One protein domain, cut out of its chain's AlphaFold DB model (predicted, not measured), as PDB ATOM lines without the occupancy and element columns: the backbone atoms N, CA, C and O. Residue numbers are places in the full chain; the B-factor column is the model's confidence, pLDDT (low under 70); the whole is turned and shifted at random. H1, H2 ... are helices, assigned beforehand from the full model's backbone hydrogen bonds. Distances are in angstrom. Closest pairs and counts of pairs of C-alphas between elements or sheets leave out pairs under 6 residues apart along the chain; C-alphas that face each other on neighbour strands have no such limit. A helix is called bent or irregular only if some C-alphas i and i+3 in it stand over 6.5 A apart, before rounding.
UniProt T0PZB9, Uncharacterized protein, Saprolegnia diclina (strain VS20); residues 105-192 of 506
ATOM      1  N   HIS A 105      84.689 151.546 132.707       57.00
ATOM      2  CA  HIS A 105      85.782 150.566 132.755       57.00
ATOM      3  C   HIS A 105      85.310 149.112 132.809       57.00
ATOM      4  O   HIS A 105      86.126 148.192 132.754       57.00
ATOM      5  N   VAL A 106      83.997 148.879 132.893       58.62
ATOM      6  CA  VAL A 106      83.427 147.530 132.888       58.62
ATOM      7  C   VAL A 106      83.825 146.793 131.602       58.62
ATOM      8  O   VAL A 106      84.262 145.649 131.681       58.62
ATOM      9  N   GLY A 107      83.805 147.460 130.440       58.75
ATOM     10  CA  GLY A 107      84.207 146.863 129.157       58.75
ATOM     11  C   GLY A 107      85.671 146.407 129.110       58.75
ATOM     12  O   GLY A 107      85.954 145.298 128.654       58.75
ATOM     13  N   ASP A 108      86.590 147.209 129.649       62.06
ATOM     14  CA  ASP A 108      88.022 146.882 129.692       62.06
ATOM     15  C   ASP A 108      88.314 145.730 130.660       62.06
ATOM     16  O   ASP A 108      89.137 144.856 130.373       62.06
ATOM     17  N   VAL A 109      87.603 145.680 131.791       61.41
ATOM     18  CA  VAL A 109      87.704 144.568 132.742       61.41
ATOM     19  C   VAL A 109      87.137 143.286 132.128       61.41
ATOM     20  O   VAL A 109      87.777 142.242 132.247       61.41
ATOM     21  N   TYR A 110      86.007 143.351 131.413       65.19
ATOM     22  CA  TYR A 110      85.468 142.207 130.666       65.19
ATOM     23  C   TYR A 110      86.464 141.704 129.619       65.19
ATOM     24  O   TYR A 110      86.775 140.516 129.611       65.19
ATOM     25  N   ALA A 111      87.047 142.594 128.811       67.81
ATOM     26  CA  ALA A 111      88.042 142.223 127.807       67.81
ATOM     27  C   ALA A 111      89.300 141.600 128.436       67.81
ATOM     28  O   ALA A 111      89.867 140.646 127.900       67.81
ATOM     29  N   HIS A 112      89.732 142.099 129.597       69.19
ATOM     30  CA  HIS A 112      90.885 141.553 130.306       69.19
ATOM     31  C   HIS A 112      90.589 140.178 130.924       69.19
ATOM     32  O   HIS A 112      91.399 139.260 130.799       69.19
ATOM     33  N   VAL A 113      89.412 139.999 131.532       69.44
ATOM     34  CA  VAL A 113      88.966 138.712 132.090       69.44
ATOM     35  C   VAL A 113      88.748 137.682 130.980       69.44
ATOM     36  O   VAL A 113      89.177 136.538 131.127       69.44
ATOM     37  N   GLU A 114      88.170 138.075 129.846       71.50
ATOM     38  CA  GLU A 114      88.025 137.217 128.666       71.50
ATOM     39  C   GLU A 114      89.379 136.839 128.062       71.50
ATOM     40  O   GLU A 114      89.581 135.680 127.704       71.50
ATOM     41  N   ALA A 115      90.341 137.764 128.000       68.69
ATOM     42  CA  ALA A 115      91.696 137.466 127.539       68.69
ATOM     43  C   ALA A 115      92.415 136.479 128.475       68.69
ATOM     44  O   ALA A 115      93.057 135.537 128.000       68.69
ATOM     45  N   ILE A 116      92.268 136.646 129.795       70.06
ATOM     46  CA  ILE A 116      92.790 135.707 130.798       70.06
ATOM     47  C   ILE A 116      92.106 134.344 130.652       70.06
ATOM     48  O   ILE A 116      92.790 133.320 130.636       70.06
ATOM     49  N   HIS A 117      90.782 134.312 130.487       69.50
ATOM     50  CA  HIS A 117      90.026 133.079 130.294       69.50
ATOM     51  C   HIS A 117      90.432 132.367 128.997       69.50
ATOM     52  O   HIS A 117      90.722 131.176 129.018       69.50
ATOM     53  N   ALA A 118      90.559 133.088 127.882       70.44
ATOM     54  CA  ALA A 118      90.993 132.539 126.601       70.44
ATOM     55  C   ALA A 118      92.433 132.007 126.659       70.44
ATOM     56  O   ALA A 118      92.716 130.940 126.112       70.44
ATOM     57  N   ALA A 119      93.342 132.708 127.342       71.12
ATOM     58  CA  ALA A 119      94.703 132.232 127.572       71.12
ATOM     59  C   ALA A 119      94.719 130.975 128.459       71.12
ATOM     60  O   ALA A 119      95.445 130.026 128.161       71.12
ATOM     61  N   HIS A 120      93.881 130.928 129.499       69.38
ATOM     62  CA  HIS A 120      93.744 129.772 130.385       69.38
ATOM     63  C   HIS A 120      93.155 128.555 129.655       69.38
ATOM     64  O   HIS A 120      93.678 127.450 129.771       69.38
ATOM     65  N   VAL A 121      92.119 128.753 128.836       70.06
ATOM     66  CA  VAL A 121      91.492 127.704 128.018       70.06
ATOM     67  C   VAL A 121      92.452 127.189 126.942       70.06
ATOM     68  O   VAL A 121      92.542 125.981 126.739       70.06
ATOM     69  N   ARG A 122      93.223 128.068 126.284       70.94
ATOM     70  CA  ARG A 122      94.282 127.651 125.344       70.94
ATOM     71  C   ARG A 122      95.351 126.822 126.044       70.94
ATOM     72  O   ARG A 122      95.659 125.735 125.573       70.94
ATOM     73  N   LYS A 123      95.827 127.276 127.205       71.62
ATOM     74  CA  LYS A 123      96.799 126.539 128.015       71.62
ATOM     75  C   LYS A 123      96.268 125.160 128.422       71.62
ATOM     76  O   LYS A 123      96.979 124.179 128.262       71.62
ATOM     77  N   LEU A 124      95.004 125.060 128.840       63.09
ATOM     78  CA  LEU A 124      94.353 123.778 129.132       63.09
ATOM     79  C   LEU A 124      94.235 122.875 127.896       63.09
ATOM     80  O   LEU A 124      94.400 121.664 128.005       63.09
ATOM     81  N   HIS A 125      93.948 123.427 126.715       67.38
ATOM     82  CA  HIS A 125      93.908 122.650 125.472       67.38
ATOM     83  C   HIS A 125      95.290 122.159 125.037       67.38
ATOM     84  O   HIS A 125      95.405 121.019 124.585       67.38
ATOM     85  N   ASP A 126      96.322 122.980 125.193       67.88
ATOM     86  CA  ASP A 126      97.704 122.611 124.891       67.88
ATOM     87  C   ASP A 126      98.225 121.571 125.897       67.88
ATOM     88  O   ASP A 126      98.827 120.573 125.501       67.88
ATOM     89  N   GLU A 127      97.882 121.712 127.181       61.47
ATOM     90  CA  GLU A 127      98.140 120.703 128.213       61.47
ATOM     91  C   GLU A 127      97.396 119.392 127.920       61.47
ATOM     92  O   GLU A 127      97.984 118.322 128.052       61.47
ATOM     93  N   ARG A 128      96.148 119.438 127.432       59.97
ATOM     94  CA  ARG A 128      95.396 118.237 127.012       59.97
ATOM     95  C   ARG A 128      95.958 117.557 125.766       59.97
ATOM     96  O   ARG A 128      95.771 116.355 125.610       59.97
ATOM     97  N   ARG A 129      96.612 118.307 124.876       59.41
ATOM     98  CA  ARG A 129      97.314 117.767 123.700       59.41
ATOM     99  C   ARG A 129      98.687 117.195 124.046       59.41
ATOM    100  O   ARG A 129      99.237 116.441 123.247       59.41
ATOM    101  N   SER A 130      99.236 117.542 125.211       57.22
ATOM    102  CA  SER A 130     100.493 116.973 125.684       57.22
ATOM    103  C   SER A 130     100.303 115.495 126.070       57.22
ATOM    104  O   SER A 130      99.321 115.155 126.734       57.22
ATOM    105  N   PRO A 131     101.236 114.596 125.702       51.47
ATOM    106  CA  PRO A 131     101.160 113.171 126.050       51.47
ATOM    107  C   PRO A 131     101.223 112.907 127.568       51.47
ATOM    108  O   PRO A 131     100.903 111.810 128.018       51.47
ATOM    109  N   SER A 132     101.592 113.926 128.350       51.88
ATOM    110  CA  SER A 132     101.644 113.961 129.815       51.88
ATOM    111  C   SER A 132     100.321 114.353 130.495       51.88
ATOM    112  O   SER A 132     100.289 114.535 131.713       51.88
ATOM    113  N   CYS A 133      99.226 114.539 129.749       53.31
ATOM    114  CA  CYS A 133      97.935 114.885 130.342       53.31
ATOM    115  C   CYS A 133      97.378 113.722 131.186       53.31
ATOM    116  O   CYS A 133      97.110 112.633 130.677       53.31
ATOM    117  N   VAL A 134      97.128 113.985 132.475       53.91
ATOM    118  CA  VAL A 134      96.567 113.024 133.450       53.91
ATOM    119  C   VAL A 134      95.196 112.480 133.013       53.91
ATOM    120  O   VAL A 134      94.799 111.398 133.421       53.91
ATOM    121  N   LEU A 135      94.467 113.190 132.146       49.34
ATOM    122  CA  LEU A 135      93.138 112.769 131.684       49.34
ATOM    123  C   LEU A 135      93.187 111.747 130.535       49.34
ATOM    124  O   LEU A 135      92.290 110.923 130.427       49.34
ATOM    125  N   THR A 136      94.243 111.745 129.714       50.62
ATOM    126  CA  THR A 136      94.485 110.711 128.682       50.62
ATOM    127  C   THR A 136      95.268 109.505 129.219       50.62
ATOM    128  O   THR A 136      95.510 108.539 128.498       50.62
ATOM    129  N   PHE A 137      95.689 109.572 130.485       53.00
ATOM    130  CA  PHE A 137      96.561 108.618 131.171       53.00
ATOM    131  C   PHE A 137      95.951 107.213 131.321       53.00
ATOM    132  O   PHE A 137      96.689 106.234 131.305       53.00
ATOM    133  N   ASN A 138      94.624 107.083 131.413       55.59
ATOM    134  CA  ASN A 138      94.016 105.854 131.936       55.59
ATOM    135  C   ASN A 138      93.646 104.779 130.903       55.59
ATOM    136  O   ASN A 138      93.579 103.614 131.273       55.59
ATOM    137  N   GLU A 139      93.423 105.103 129.627       58.56
ATOM    138  CA  GLU A 139      92.839 104.109 128.704       58.56
ATOM    139  C   GLU A 139      93.884 103.260 127.964       58.56
ATOM    140  O   GLU A 139      93.738 102.046 127.859       58.56
ATOM    141  N   GLN A 140      94.974 103.864 127.481       59.09
ATOM    142  CA  GLN A 140      95.995 103.151 126.692       59.09
ATOM    143  C   GLN A 140      97.130 102.572 127.552       59.09
ATOM    144  O   GLN A 140      97.680 101.522 127.223       59.09
ATOM    145  N   ALA A 141      97.477 103.230 128.662       55.88
ATOM    146  CA  ALA A 141      98.557 102.787 129.548       55.88
ATOM    147  C   ALA A 141      98.125 101.672 130.518       55.88
ATOM    148  O   ALA A 141      98.973 100.924 130.993       55.88
ATOM    149  N   ALA A 142      96.819 101.505 130.770       59.62
ATOM    150  CA  ALA A 142      96.299 100.429 131.617       59.62
ATOM    151  C   ALA A 142      96.504  99.023 131.019       59.62
ATOM    152  O   ALA A 142      96.545  98.043 131.757       59.62
ATOM    153  N   VAL A 143      96.658  98.918 129.694       61.50
ATOM    154  CA  VAL A 143      96.812  97.638 128.976       61.50
ATOM    155  C   VAL A 143      98.290  97.258 128.775       61.50
ATOM    156  O   VAL A 143      98.597  96.094 128.534       61.50
ATOM    157  N   GLN A 144      99.226  98.211 128.894       71.88
ATOM    158  CA  GLN A 144     100.655  97.998 128.622       71.88
ATOM    159  C   GLN A 144     101.537  98.451 129.804       71.88
ATOM    160  O   GLN A 144     101.765  99.652 129.977       71.88
ATOM    161  N   PRO A 145     102.091  97.515 130.603       74.44
ATOM    162  CA  PRO A 145     102.798  97.846 131.845       74.44
ATOM    163  C   PRO A 145     104.130  98.578 131.625       74.44
ATOM    164  O   PRO A 145     104.544  99.369 132.470       74.44
ATOM    165  N   GLU A 146     104.804  98.349 130.497       76.56
ATOM    166  CA  GLU A 146     106.060  99.034 130.159       76.56
ATOM    167  C   GLU A 146     105.825 100.507 129.805       76.56
ATOM    168  O   GLU A 146     106.548 101.385 130.277       76.56
ATOM    169  N   LEU A 147     104.754 100.788 129.056       73.69
ATOM    170  CA  LEU A 147     104.336 102.147 128.711       73.69
ATOM    171  C   LEU A 147     103.903 102.931 129.960       73.69
ATOM    172  O   LEU A 147     104.194 104.120 130.077       73.69
ATOM    173  N   LEU A 148     103.238 102.260 130.908       74.94
ATOM    174  CA  LEU A 148     102.847 102.847 132.189       74.94
ATOM    175  C   LEU A 148     104.068 103.269 133.018       74.94
ATOM    176  O   LEU A 148     104.078 104.372 133.556       74.94
ATOM    177  N   ARG A 149     105.104 102.420 133.095       77.50
ATOM    178  CA  ARG A 149     106.350 102.733 133.818       77.50
ATOM    179  C   ARG A 149     107.091 103.907 133.185       77.50
ATOM    180  O   ARG A 149     107.381 104.870 133.882       77.50
ATOM    181  N   ALA A 150     107.301 103.873 131.866       77.88
ATOM    182  CA  ALA A 150     107.972 104.958 131.149       77.88
ATOM    183  C   ALA A 150     107.259 106.308 131.345       77.88
ATOM    184  O   ALA A 150     107.891 107.313 131.656       77.88
ATOM    185  N   ARG A 151     105.924 106.325 131.256       72.50
ATOM    186  CA  ARG A 151     105.137 107.548 131.465       72.50
ATOM    187  C   ARG A 151     105.070 107.995 132.924       72.50
ATOM    188  O   ARG A 151     104.977 109.191 133.181       72.50
ATOM    189  N   HIS A 152     105.102 107.066 133.879       79.25
ATOM    190  CA  HIS A 152     105.203 107.401 135.300       79.25
ATOM    191  C   HIS A 152     106.535 108.094 135.610       79.25
ATOM    192  O   HIS A 152     106.550 109.093 136.329       79.25
ATOM    193  N   ASP A 153     107.634 107.613 135.029       81.25
ATOM    194  CA  ASP A 153     108.953 108.224 135.198       81.25
ATOM    195  C   ASP A 153     109.020 109.608 134.534       81.25
ATOM    196  O   ASP A 153     109.490 110.562 135.152       81.25
ATOM    197  N   GLU A 154     108.445 109.771 133.337       78.19
ATOM    198  CA  GLU A 154     108.280 111.087 132.696       78.19
ATOM    199  C   GLU A 154     107.444 112.051 133.551       78.19
ATOM    200  O   GLU A 154     107.809 113.215 133.721       78.19
ATOM    201  N   TRP A 155     106.331 111.583 134.124       79.56
ATOM    202  CA  TRP A 155     105.503 112.399 135.009       79.56
ATOM    203  C   TRP A 155     106.251 112.805 136.281       79.56
ATOM    204  O   TRP A 155     106.138 113.954 136.712       79.56
ATOM    205  N   ARG A 156     107.035 111.893 136.866       81.81
ATOM    206  CA  ARG A 156     107.864 112.173 138.042       81.81
ATOM    207  C   ARG A 156     108.898 113.256 137.737       81.81
ATOM    208  O   ARG A 156     108.956 114.237 138.472       81.81
ATOM    209  N   LEU A 157     109.620 113.130 136.623       81.44
ATOM    210  CA  LEU A 157     110.597 114.129 136.171       81.44
ATOM    211  C   LEU A 157     109.946 115.495 135.923       81.44
ATOM    212  O   LEU A 157     110.459 116.521 136.359       81.44
ATOM    213  N   LEU A 158     108.783 115.525 135.269       76.94
ATOM    214  CA  LEU A 158     108.043 116.768 135.036       76.94
ATOM    215  C   LEU A 158     107.531 117.398 136.336       76.94
ATOM    216  O   LEU A 158     107.422 118.620 136.430       76.94
ATOM    217  N   ARG A 159     107.180 116.586 137.335       78.94
ATOM    218  CA  ARG A 159     106.756 117.077 138.645       78.94
ATOM    219  C   ARG A 159     107.925 117.691 139.412       78.94
ATOM    220  O   ARG A 159     107.756 118.783 139.942       78.94
ATOM    221  N   GLU A 160     109.085 117.040 139.399       83.06
ATOM    222  CA  GLU A 160     110.328 117.564 139.985       83.06
ATOM    223  C   GLU A 160     110.719 118.899 139.319       83.06
ATOM    224  O   GLU A 160     110.910 119.898 140.010       83.06
ATOM    225  N   GLN A 161     110.668 118.984 137.984       79.50
ATOM    226  CA  GLN A 161     110.903 120.237 137.245       79.50
ATOM    227  C   GLN A 161     109.912 121.350 137.609       79.50
ATOM    228  O   GLN A 161     110.291 122.507 137.758       79.50
ATOM    229  N   ARG A 162     108.624 121.026 137.780       79.06
ATOM    230  CA  ARG A 162     107.623 122.025 138.188       79.06
ATOM    231  C   ARG A 162     107.863 122.536 139.602       79.06
ATOM    232  O   ARG A 162     107.551 123.694 139.874       79.06
ATOM    233  N   GLU A 163     108.360 121.692 140.501       82.19
ATOM    234  CA  GLU A 163     108.726 122.104 141.856       82.19
ATOM    235  C   GLU A 163     109.928 123.060 141.820       82.19
ATOM    236  O   GLU A 163     109.859 124.126 142.436       82.19
ATOM    237  N   GLU A 164     110.950 122.770 141.009       86.25
ATOM    238  CA  GLU A 164     112.084 123.674 140.752       86.25
ATOM    239  C   GLU A 164     111.633 125.011 140.140       86.25
ATOM    240  O   GLU A 164     111.960 126.082 140.659       86.25
ATOM    241  N   ASP A 165     110.794 124.974 139.103       81.56
ATOM    242  CA  ASP A 165     110.221 126.169 138.477       81.56
ATOM    243  C   ASP A 165     109.390 126.999 139.467       81.56
ATOM    244  O   ASP A 165     109.369 128.233 139.401       81.56
ATOM    245  N   CYS A 166     108.680 126.351 140.395       83.44
ATOM    246  CA  CYS A 166     107.942 127.046 141.449       83.44
ATOM    247  C   CYS A 166     108.886 127.750 142.429       83.44
ATOM    248  O   CYS A 166     108.585 128.875 142.842       83.44
ATOM    249  N   VAL A 167     110.019 127.132 142.777       90.25
ATOM    250  CA  VAL A 167     111.051 127.748 143.626       90.25
ATOM    251  C   VAL A 167     111.665 128.956 142.920       90.25
ATOM    252  O   VAL A 167     111.628 130.053 143.476       90.25
ATOM    253  N   ILE A 168     112.098 128.806 141.665       88.44
ATOM    254  CA  ILE A 168     112.683 129.893 140.860       88.44
ATOM    255  C   ILE A 168     111.696 131.053 140.709       88.44
ATOM    256  O   ILE A 168     112.049 132.218 140.890       88.44
ATOM    257  N   ASN A 169     110.427 130.767 140.413       84.75
ATOM    258  CA  ASN A 169     109.414 131.815 140.297       84.75
ATOM    259  C   ASN A 169     109.127 132.501 141.635       84.75
ATOM    260  O   ASN A 169     108.834 133.698 141.655       84.75
ATOM    261  N   ARG A 170     109.198 131.775 142.755       87.81
ATOM    262  CA  ARG A 170     109.056 132.365 144.089       87.81
ATOM    263  C   ARG A 170     110.229 133.289 144.402       87.81
ATOM    264  O   ARG A 170     109.988 134.401 144.861       87.81
ATOM    265  N   GLU A 171     111.456 132.871 144.110       90.12
ATOM    266  CA  GLU A 171     112.660 133.697 144.257       90.12
ATOM    267  C   GLU A 171     112.604 134.939 143.371       90.12
ATOM    268  O   GLU A 171     112.816 136.049 143.849       90.12
ATOM    269  N   ARG A 172     112.214 134.778 142.105       88.69
ATOM    270  CA  ARG A 172     112.034 135.891 141.176       88.69
ATOM    271  C   ARG A 172     110.990 136.886 141.673       88.69
ATOM    272  O   ARG A 172     111.237 138.082 141.643       88.69
ATOM    273  N   ARG A 173     109.840 136.419 142.170       85.62
ATOM    274  CA  ARG A 173     108.816 137.306 142.751       85.62
ATOM    275  C   ARG A 173     109.307 138.010 144.011       85.62
ATOM    276  O   ARG A 173     108.928 139.152 144.244       85.62
ATOM    277  N   LEU A 174     110.129 137.344 144.824       89.69
ATOM    278  CA  LEU A 174     110.762 137.963 145.989       89.69
ATOM    279  C   LEU A 174     111.762 139.047 145.571       89.69
ATOM    280  O   LEU A 174     111.753 140.110 146.181       89.69
ATOM    281  N   GLN A 175     112.550 138.814 144.517       88.81
ATOM    282  CA  GLN A 175     113.459 139.807 143.933       88.81
ATOM    283  C   GLN A 175     112.697 140.986 143.318       88.81
ATOM    284  O   GLN A 175     112.986 142.137 143.614       88.81
ATOM    285  N   GLU A 176     111.660 140.724 142.524       85.56
ATOM    286  CA  GLU A 176     110.804 141.772 141.954       85.56
ATOM    287  C   GLU A 176     110.131 142.603 143.061       85.56
ATOM    288  O   GLU A 176     110.009 143.824 142.948       85.56
ATOM    289  N   TYR A 177     109.732 141.958 144.161       84.88
ATOM    290  CA  TYR A 177     109.212 142.644 145.338       84.88
ATOM    291  C   TYR A 177     110.292 143.473 146.047       84.88
ATOM    292  O   TYR A 177     110.029 144.631 146.370       84.88
ATOM    293  N   SER A 178     111.500 142.938 146.269       85.12
ATOM    294  CA  SER A 178     112.597 143.700 146.884       85.12
ATOM    295  C   SER A 178     113.002 144.892 146.026       85.12
ATOM    296  O   SER A 178     113.113 145.995 146.550       85.12
ATOM    297  N   ASP A 179     113.099 144.714 144.711       80.44
ATOM    298  CA  ASP A 179     113.395 145.780 143.754       80.44
ATOM    299  C   ASP A 179     112.307 146.859 143.779       80.44
ATOM    300  O   ASP A 179     112.597 148.054 143.725       80.44
ATOM    301  N   HIS A 180     111.036 146.463 143.907       79.06
ATOM    302  CA  HIS A 180     109.927 147.400 144.043       79.06
ATOM    303  C   HIS A 180     109.987 148.179 145.368       79.06
ATOM    304  O   HIS A 180     109.756 149.391 145.384       79.06
ATOM    305  N   VAL A 181     110.331 147.517 146.477       78.50
ATOM    306  CA  VAL A 181     110.538 148.157 147.789       78.50
ATOM    307  C   VAL A 181     111.718 149.132 147.728       78.50
ATOM    308  O   VAL A 181     111.596 150.284 148.152       78.50
ATOM    309  N   GLU A 182     112.834 148.727 147.126       78.06
ATOM    310  CA  GLU A 182     114.002 149.580 146.905       78.06
ATOM    311  C   GLU A 182     113.674 150.766 145.991       78.06
ATOM    312  O   GLU A 182     114.067 151.897 146.285       78.06
ATOM    313  N   ALA A 183     112.865 150.569 144.946       75.06
ATOM    314  CA  ALA A 183     112.416 151.629 144.044       75.06
ATOM    315  C   ALA A 183     111.521 152.683 144.721       75.06
ATOM    316  O   ALA A 183     111.438 153.841 144.274       75.06
ATOM    317  N   GLN A 184     110.868 152.326 145.828       77.75
ATOM    318  CA  GLN A 184     110.139 153.277 146.663       77.75
ATOM    319  C   GLN A 184     111.062 154.138 147.534       77.75
ATOM    320  O   GLN A 184     110.652 155.221 147.960       77.75
ATOM    321  N   THR A 185     112.323 153.739 147.728       85.56
ATOM    322  CA  THR A 185     113.290 154.521 148.506       85.56
ATOM    323  C   THR A 185     113.757 155.778 147.768       85.56
ATOM    324  O   THR A 185     113.856 155.860 146.539       85.56
ATOM    325  N   THR A 186     114.090 156.812 148.542       81.31
ATOM    326  CA  THR A 186     114.583 158.083 147.996       81.31
ATOM    327  C   THR A 186     115.996 157.968 147.419       81.31
ATOM    328  O   THR A 186     116.316 158.701 146.479       81.31
ATOM    329  N   ALA A 187     116.819 157.047 147.935       82.12
ATOM    330  CA  ALA A 187     118.181 156.783 147.472       82.12
ATOM    331  C   ALA A 187     118.188 156.191 146.057       82.12
ATOM    332  O   ALA A 187     118.782 156.783 145.153       82.12
ATOM    333  N   TYR A 188     117.408 155.133 145.821       81.88
ATOM    334  CA  TYR A 188     117.275 154.522 144.498       81.88
ATOM    335  C   TYR A 188     116.766 155.525 143.454       81.88
ATOM    336  O   TYR A 188     117.339 155.689 142.377       81.88
ATOM    337  N   ARG A 189     115.744 156.321 143.801       81.38
ATOM    338  CA  ARG A 189     115.227 157.377 142.911       81.38
ATOM    339  C   ARG A 189     116.266 158.454 142.588       81.38
ATOM    340  O   ARG A 189     116.141 159.119 141.557       81.38
ATOM    341  N   ARG A 190     117.243 158.710 143.465       86.69
ATOM    342  CA  ARG A 190     118.357 159.636 143.187       86.69
ATOM    343  C   ARG A 190     119.368 158.994 142.241       86.69
ATOM    344  O   ARG A 190     119.766 159.652 141.282       86.69
ATOM    345  N   GLU A 191     119.710 157.727 142.448       89.00
ATOM    346  CA  GLU A 191     120.603 156.986 141.553       89.00
ATOM    347  C   GLU A 191     120.042 156.859 140.140       89.00
ATOM    348  O   GLU A 191     120.740 157.166 139.175       89.00
ATOM    349  N   VAL A 192     118.766 156.493 139.996       85.75
ATOM    350  CA  VAL A 192     118.107 156.402 138.684       85.75
ATOM    351  C   VAL A 192     118.143 157.750 137.967       85.75
ATOM    352  O   VAL A 192     118.475 157.816 136.785       85.75
TER     353      VAL A 192
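Overview. This is residues 105 to 192 of the 506 residues of an uncharacterized protein of Saprolegnia diclina (strain VS20) (UniProt T0PZB9). The long helix H3 makes one arm of an open V and H1 the shorter arm, with little H2 and its links at the closed end. H4 turns off sharply at the far end of H3. The 88 printed residues include four named helices, H1 to H4 in chain order, and no named strand; the class is all helix. The whole is extended, radius of gyration of the C-alphas 21.2 A, and flat, spanning 67 by 36 by 13 A.

Along the chain. H3, residues 145 to 184, runs 57.8 A from C-alpha 145 at (102.798, 97.846, 131.845). H4 is residues 186 to 192, 10.1 A, ending at (118.107, 156.402, 138.684). H2, residues 137 to 140, is irregular: C-alphas 137 and 140 are 7.1 A apart. H1, residues 105 to 129, spans 35.9 A.

Arrangement. H3 and H4 are close but not clearly touching, the closest C-alphas, of Glu 182 and Tyr 188, being 6.4 A apart; their lines are about perpendicular at 74 degrees. H2 and H3 are near each other, with 6 pairs of C-alphas within 10 A. H1 and H3 are apart. In H1, H3 and H4 every O i to N i+4 pair is within hydrogen-bond range; H2 is too short for one.

Size, cuts and confidence. The C-alphas farthest apart, of Val 143 and Arg 190, are 67.2 A apart. The printed part has no cut and no long link. Mean pLDDT of the printed part is 73.0; residues 124 to 143 are among those under 70.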